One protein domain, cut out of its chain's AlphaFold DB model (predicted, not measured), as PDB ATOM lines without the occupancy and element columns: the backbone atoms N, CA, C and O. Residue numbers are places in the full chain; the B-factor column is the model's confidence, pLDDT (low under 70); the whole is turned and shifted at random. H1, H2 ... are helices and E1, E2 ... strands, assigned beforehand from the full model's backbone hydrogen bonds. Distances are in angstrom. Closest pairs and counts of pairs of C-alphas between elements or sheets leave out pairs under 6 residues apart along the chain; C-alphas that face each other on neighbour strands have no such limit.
ATOM      1  N   TYR A  17      76.025 -60.450  18.130       51.00
ATOM      2  CA  TYR A  17      74.899 -59.803  17.451       51.00
ATOM      3  C   TYR A  17      73.573 -60.562  17.599       51.00
ATOM      4  O   TYR A  17      72.508 -59.966  17.465       51.00
ATOM      5  N   ARG A  18      73.601 -61.861  17.923       51.06
ATOM      6  CA  ARG A  18      72.380 -62.665  18.092       51.06
ATOM      7  C   ARG A  18      71.631 -62.334  19.389       51.06
ATOM      8  O   ARG A  18      70.418 -62.487  19.437       51.06
ATOM      9  N   ILE A  19      72.340 -61.856  20.414       52.25
ATOM     10  CA  ILE A  19      71.753 -61.467  21.707       52.25
ATOM     11  C   ILE A  19      71.046 -60.111  21.574       52.25
ATOM     12  O   ILE A  19      69.944 -59.933  22.085       52.25
ATOM     13  N   TYR A  20      71.633 -59.181  20.812       50.31
ATOM     14  CA  TYR A  20      71.072 -57.843  20.596       50.31
ATOM     15  C   TYR A  20      69.698 -57.854  19.911       50.31
ATOM     16  O   TYR A  20      68.869 -57.006  20.228       50.31
ATOM     17  N   HIS A  21      69.422 -58.822  19.031       51.78
ATOM     18  CA  HIS A  21      68.119 -58.910  18.364       51.78
ATOM     19  C   HIS A  21      66.984 -59.341  19.305       51.78
ATOM     20  O   HIS A  21      65.897 -58.781  19.223       51.78
ATOM     21  N   HIS A  22      67.240 -60.241  20.259       53.97
ATOM     22  CA  HIS A  22      66.216 -60.702  21.207       53.97
ATOM     23  C   HIS A  22      65.765 -59.621  22.201       53.97
ATOM     24  O   HIS A  22      64.640 -59.671  22.685       53.97
ATOM     25  N   HIS A  23      66.605 -58.627  22.506       54.12
ATOM     26  CA  HIS A  23      66.226 -57.534  23.411       54.12
ATOM     27  C   HIS A  23      65.285 -56.505  22.772       54.12
ATOM     28  O   HIS A  23      64.735 -55.667  23.485       54.12
ATOM     29  N   MET A  24      65.102 -56.563  21.450       53.59
ATOM     30  CA  MET A  24      64.179 -55.699  20.708       53.59
ATOM     31  C   MET A  24      63.002 -56.456  20.105       53.59
ATOM     32  O   MET A  24      62.174 -55.841  19.437       53.59
ATOM     33  N   GLU A  25      62.903 -57.769  20.324       52.84
ATOM     34  CA  GLU A  25      61.702 -58.491  19.940       52.84
ATOM     35  C   GLU A  25      60.569 -58.060  20.874       52.84
ATOM     36  O   GLU A  25      60.663 -58.261  22.092       52.84
ATOM     37  N   PRO A  26      59.502 -57.440  20.339       54.84
ATOM     38  CA  PRO A  26      58.323 -57.187  21.133       54.84
ATOM     39  C   PRO A  26      57.850 -58.549  21.635       54.84
ATOM     40  O   PRO A  26      57.591 -59.455  20.839       54.84
ATOM     41  N   SER A  27      57.771 -58.725  22.956       54.41
ATOM     42  CA  SER A  27      57.116 -59.912  23.498       54.41
ATOM     43  C   SER A  27      55.722 -59.988  22.869       54.41
ATOM     44  O   SER A  27      55.125 -58.959  22.562       54.41
ATOM     45  N   ILE A  28      55.159 -61.184  22.685       56.44
ATOM     46  CA  ILE A  28      53.802 -61.371  22.117       56.44
ATOM     47  C   ILE A  28      52.735 -60.502  22.838       56.44
ATOM     48  O   ILE A  28      51.642 -60.272  22.326       56.44
ATOM     49  N   GLN A  29      53.063 -59.992  24.027       54.84
ATOM     50  CA  GLN A  29      52.242 -59.152  24.890       54.84
ATOM     51  C   GLN A  29      52.438 -57.634  24.680       54.84
ATOM     52  O   GLN A  29      51.677 -56.862  25.255       54.84
ATOM     53  N   HIS A  30      53.433 -57.199  23.900       58.19
ATOM     54  CA  HIS A  30      53.692 -55.807  23.518       58.19
ATOM     55  C   HIS A  30      53.625 -55.687  21.997       58.19
ATOM     56  O   HIS A  30      54.604 -55.859  21.281       58.19
ATOM     57  N   THR A  31      52.434 -55.415  21.481       67.25
ATOM     58  CA  THR A  31      52.239 -55.170  20.048       67.25
ATOM     59  C   THR A  31      52.718 -53.752  19.711       67.25
ATOM     60  O   THR A  31      52.648 -52.864  20.555       67.25
ATOM     61  N   ASN A  32      53.111 -53.471  18.463       71.31
ATOM     62  CA  ASN A  32      53.382 -52.094  17.995       71.31
ATOM     63  C   ASN A  32      52.240 -51.113  18.335       71.31
ATOM     64  O   ASN A  32      52.455 -49.930  18.589       71.31
ATOM     65  N   THR A  33      51.014 -51.630  18.386       72.06
ATOM     66  CA  THR A  33      49.803 -50.925  18.806       72.06
ATOM     67  C   THR A  33      49.840 -50.476  20.273       72.06
ATOM     68  O   THR A  33      49.328 -49.405  20.584       72.06
ATOM     69  N   ASP A  34      50.470 -51.240  21.168       76.12
ATOM     70  CA  ASP A  34      50.618 -50.878  22.584       76.12
ATOM     71  C   ASP A  34      51.542 -49.671  22.761       76.12
ATOM     72  O   ASP A  34      51.266 -48.800  23.582       76.12
ATOM     73  N   ILE A  35      52.580 -49.562  21.929       76.25
ATOM     74  CA  ILE A  35      53.466 -48.391  21.897       76.25
ATOM     75  C   ILE A  35      52.696 -47.166  21.393       76.25
ATOM     76  O   ILE A  35      52.756 -46.101  22.006       76.25
ATOM     77  N   TYR A  36      51.938 -47.323  20.303       77.31
ATOM     78  CA  TYR A  36      51.160 -46.233  19.709       77.31
ATOM     79  C   TYR A  36      50.104 -45.672  20.672       77.31
ATOM     80  O   TYR A  36      50.014 -44.458  20.846       77.31
ATOM     81  N   TYR A  37      49.346 -46.542  21.344       80.75
ATOM     82  CA  TYR A  37      48.316 -46.134  22.308       80.75
ATOM     83  C   TYR A  37      48.839 -45.933  23.735       80.75
ATOM     84  O   TYR A  37      48.034 -45.744  24.646       80.75
ATOM     85  N   ARG A  38      50.164 -45.976  23.941       88.25
ATOM     86  CA  ARG A  38      50.810 -45.835  25.255       88.25
ATOM     87  C   ARG A  38      50.139 -46.727  26.309       88.25
ATOM     88  O   ARG A  38      49.684 -46.270  27.354       88.25
ATOM     89  N   ILE A  39      50.029 -48.016  26.004       85.62
ATOM     90  CA  ILE A  39      49.418 -49.018  26.880       85.62
ATOM     91  C   ILE A  39      50.441 -49.449  27.935       85.62
ATOM     92  O   ILE A  39      51.540 -49.888  27.611       85.62
ATOM     93  N   LYS A  40      50.066 -49.331  29.213       87.56
ATOM     94  CA  LYS A  40      50.883 -49.725  30.369       87.56
ATOM     95  C   LYS A  40      50.759 -51.216  30.671       87.56
ATOM     96  O   LYS A  40      51.745 -51.867  31.004       87.56
ATOM     97  N   SER A  41      49.546 -51.756  30.607       86.56
ATOM     98  CA  SER A  41      49.290 -53.174  30.868       86.56
ATOM     99  C   SER A  41      47.985 -53.633  30.226       86.56
ATOM    100  O   SER A  41      47.179 -52.829  29.769       86.56
ATOM    101  N   ARG A  42      47.762 -54.946  30.170       84.12
ATOM    102  CA  ARG A  42      46.501 -55.543  29.720       84.12
ATOM    103  C   ARG A  42      45.953 -56.442  30.816       84.12
ATOM    104  O   ARG A  42      46.716 -57.133  31.491       84.12
ATOM    105  N   LEU A  43      44.638 -56.431  30.993       86.12
ATOM    106  CA  LEU A  43      43.979 -57.298  31.964       86.12
ATOM    107  C   LEU A  43      43.968 -58.735  31.434       86.12
ATOM    108  O   LEU A  43      43.396 -59.017  30.378       86.12
ATOM    109  N   ALA A  44      44.601 -59.641  32.177       85.62
ATOM    110  CA  ALA A  44      44.704 -61.051  31.817       85.62
ATOM    111  C   ALA A  44      43.315 -61.678  31.602       85.62
ATOM    112  O   ALA A  44      42.371 -61.393  32.333       85.62
ATOM    113  N   GLY A  45      43.187 -62.522  30.576       83.31
ATOM    114  CA  GLY A  45      41.912 -63.161  30.223       83.31
ATOM    115  C   GLY A  45      40.890 -62.229  29.564       83.31
ATOM    116  O   GLY A  45      39.788 -62.667  29.246       83.31
ATOM    117  N   THR A  46      41.241 -60.964  29.316       83.00
ATOM    118  CA  THR A  46      40.359 -59.993  28.662       83.00
ATOM    119  C   THR A  46      41.045 -59.334  27.467       83.00
ATOM    120  O   THR A  46      42.254 -59.444  27.267       83.00
ATOM    121  N   LYS A  47      40.256 -58.613  26.665       82.38
ATOM    122  CA  LYS A  47      40.749 -57.740  25.589       82.38
ATOM    123  C   LYS A  47      40.931 -56.287  26.053       82.38
ATOM    124  O   LYS A  47      41.011 -55.392  25.218       82.38
ATOM    125  N   VAL A  48      40.945 -56.041  27.366       83.69
ATOM    126  CA  VAL A  48      40.998 -54.691  27.935       83.69
ATOM    127  C   VAL A  48      42.448 -54.270  28.160       83.69
ATOM    128  O   VAL A  48      43.213 -54.958  28.841       83.69
ATOM    129  N   ALA A  49      42.808 -53.120  27.594       89.00
ATOM    130  CA  ALA A  49      44.099 -52.472  27.775       89.00
ATOM    131  C   ALA A  49      43.994 -51.301  28.759       89.00
ATOM    132  O   ALA A  49      43.024 -50.544  28.740       89.00
ATOM    133  N   ILE A  50      45.006 -51.161  29.609       89.75
ATOM    134  CA  ILE A  50      45.166 -50.092  30.589       89.75
ATOM    135  C   ILE A  50      46.214 -49.110  30.035       89.75
ATOM    136  O   ILE A  50      47.372 -49.510  29.872       89.75
ATOM    137  N   PRO A  51      45.845 -47.855  29.723       92.19
ATOM    138  CA  PRO A  51      46.776 -46.839  29.227       92.19
ATOM    139  C   PRO A  51      47.743 -46.343  30.316       92.19
ATOM    140  O   PRO A  51      47.601 -46.665  31.499       92.19
ATOM    141  N   THR A  52      48.749 -45.561  29.925       92.38
ATOM    142  CA  THR A  52      49.609 -44.820  30.859       92.38
ATOM    143  C   THR A  52      48.875 -43.641  31.495       92.38
ATOM    144  O   THR A  52      47.903 -43.116  30.952       92.38
ATOM    145  N   GLU A  53      49.383 -43.191  32.644       92.50
ATOM    146  CA  GLU A  53      48.842 -42.043  33.384       92.50
ATOM    147  C   GLU A  53      48.803 -40.770  32.527       92.50
ATOM    148  O   GLU A  53      47.794 -40.074  32.490       92.50
ATOM    149  N   ASP A  54      49.870 -40.505  31.767       91.31
ATOM    150  CA  ASP A  54      49.957 -39.329  30.895       91.31
ATOM    151  C   ASP A  54      48.829 -39.306  29.858       91.31
ATOM    152  O   ASP A  54      48.195 -38.273  29.644       91.31
ATOM    153  N   SER A  55      48.530 -40.464  29.258       90.50
ATOM    154  CA  SER A  55      47.429 -40.613  28.303       90.50
ATOM    155  C   SER A  55      46.062 -40.411  28.953       90.50
ATOM    156  O   SER A  55      45.174 -39.825  28.333       90.50
ATOM    157  N   ILE A  56      45.888 -40.845  30.204       92.81
ATOM    158  CA  ILE A  56      44.658 -40.601  30.972       92.81
ATOM    159  C   ILE A  56      44.487 -39.099  31.232       92.81
ATOM    160  O   ILE A  56      43.402 -38.552  31.028       92.81
ATOM    161  N   MET A  57      45.556 -38.416  31.642       94.94
ATOM    162  CA  MET A  57      45.537 -36.981  31.926       94.94
ATOM    163  C   MET A  57      45.267 -36.141  30.675       94.94
ATOM    164  O   MET A  57      44.507 -35.174  30.739       94.94
ATOM    165  N   GLU A  58      45.855 -36.512  29.540       93.06
ATOM    166  CA  GLU A  58      45.601 -35.881  28.243       93.06
ATOM    167  C   GLU A  58      44.130 -36.030  27.831       93.06
ATOM    168  O   GLU A  58      43.464 -35.033  27.541       93.06
ATOM    169  N   ALA A  59      43.593 -37.252  27.903       92.38
ATOM    170  CA  ALA A  59      42.192 -37.521  27.595       92.38
ATOM    171  C   ALA A  59      41.241 -36.741  28.516       92.38
ATOM    172  O   ALA A  59      40.265 -36.155  28.045       92.38
ATOM    173  N   LYS A  60      41.547 -36.670  29.818       93.62
ATOM    174  CA  LYS A  60      40.767 -35.886  30.784       93.62
ATOM    175  C   LYS A  60      40.737 -34.406  30.407       93.62
ATOM    176  O   LYS A  60      39.659 -33.829  30.331       93.62
ATOM    177  N   ARG A  61      41.899 -33.808  30.124       94.75
ATOM    178  CA  ARG A  61      41.995 -32.395  29.723       94.75
ATOM    179  C   ARG A  61      41.178 -32.103  28.469       94.75
ATOM    180  O   ARG A  61      40.528 -31.067  28.412       94.75
ATOM    181  N   TRP A  62      41.199 -33.010  27.496       94.56
ATOM    182  CA  TRP A  62      40.416 -32.877  26.268       94.56
ATOM    183  C   TRP A  62      38.906 -32.912  26.534       94.56
ATOM    184  O   TRP A  62      38.178 -32.047  26.050       94.56
ATOM    185  N   VAL A  63      38.433 -33.868  27.344       93.81
ATOM    186  CA  VAL A  63      37.015 -33.939  27.738       93.81
ATOM    187  C   VAL A  63      36.601 -32.689  28.517       93.81
ATOM    188  O   VAL A  63      35.548 -32.117  28.234       93.81
ATOM    189  N   ASP A  64      37.426 -32.247  29.466       93.94
ATOM    190  CA  ASP A  64      37.167 -31.051  30.270       93.94
ATOM    191  C   ASP A  64      37.094 -29.786  29.389       93.94
ATOM    192  O   ASP A  64      36.253 -28.922  29.629       93.94
ATOM    193  N   ASP A  65      37.928 -29.680  28.350       94.50
ATOM    194  CA  ASP A  65      37.908 -28.565  27.394       94.50
ATOM    195  C   ASP A  65      36.651 -28.567  26.508       94.50
ATOM    196  O   ASP A  65      36.017 -27.531  26.317       94.50
ATOM    197  N   ILE A  66      36.221 -29.740  26.033       92.94
ATOM    198  CA  ILE A  66      34.973 -29.877  25.265       92.94
ATOM    199  C   ILE A  66      33.754 -29.499  26.105       92.94
ATOM    200  O   ILE A  66      32.854 -28.817  25.611       92.94
ATOM    201  N   ASN A  67      33.731 -29.942  27.361       88.56
ATOM    202  CA  ASN A  67      32.613 -29.741  28.279       88.56
ATOM    203  C   ASN A  67      32.592 -28.350  28.928       88.56
ATOM    204  O   ASN A  67      31.684 -28.058  29.697       88.56
ATOM    205  N   ARG A  68      33.577 -27.488  28.645       82.50
ATOM    206  CA  ARG A  68      33.548 -26.070  29.045       82.50
ATOM    207  C   ARG A  68      32.586 -25.212  28.216       82.50
ATOM    208  O   ARG A  68      32.455 -24.028  28.521       82.50
TER     209      ARG A  68
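Overview. This is residues 17 to 68 of the 69 residues of the protein "DUF3787 domain-containing protein" of Tissierellia bacterium (UniProt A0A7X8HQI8). A small, two-stranded hairpin, E1 and E2, with the short helix H2 near E1, makes the middle of a drawn-out model from which two arms stick out at opposite ends. One arm is residues 57 to 68, of which 57 to 66 belong to the long helix H3; the other is residues 17 to 28, of which 17 to 22 belong to the short helix H1 at its tip, and the hairpin's loop, residues 43 to 48, sticks out too. The printed part has 52 residues, with three named helices and two named strands in the order H1, H2, E1, E2, H3; the sheet E1 - E2 is antiparallel and the class is mixed, helices and strands. The whole is extended, with a radius of gyration of the C-alphas of 15.5 A and spans of 54 by 27 by 14 A, only just flat.

Along the chain. E1 is residues 39 to 42, with C-alpha 39 at (49.418, -49.018, 26.880), and E2 is residues 49 to 51. H3, residues 53 to 66, is 20.2 A long and ends with C-alpha 66 at (34.973, -29.877, 25.265). H2 is residues 32 to 36. H1, residues 17 to 22, is 9.5 A long and begins with C-alpha 17 at (74.899, -59.803, 17.451).

Arrangement. E1 and E2 form a hairpin, antiparallel at 153 degrees between their directions; N 40 and O 50 are 2.8 A apart and N 50 and O 41 2.7 A, within hydrogen-bond range. The closest C-alphas of H2 and E1, those of Asp 34 and Lys 40, are 7.9 A apart. H2 and E2 are only just apart, 8.5 A at the closest. H3 is apart from H1, H2 and E1. H1 is apart from H2, E1 and E2. Every O i to N i+4 pair is within hydrogen-bond range in H2 and H3; in H1 0 of 2 are, beside 1 of 3 O i to N i+3 pairs.

Size, cuts and confidence. The two C-alphas farthest apart, those of Tyr 17 and Arg 68, are 54.6 A apart. The printed part has no cut. The links H2 to E1 and E2 to H3 are tight, H1 to H2 and E1 to E2 short. The mean pLDDT of the printed part is 77.8; residues 17 to 31 are under 70.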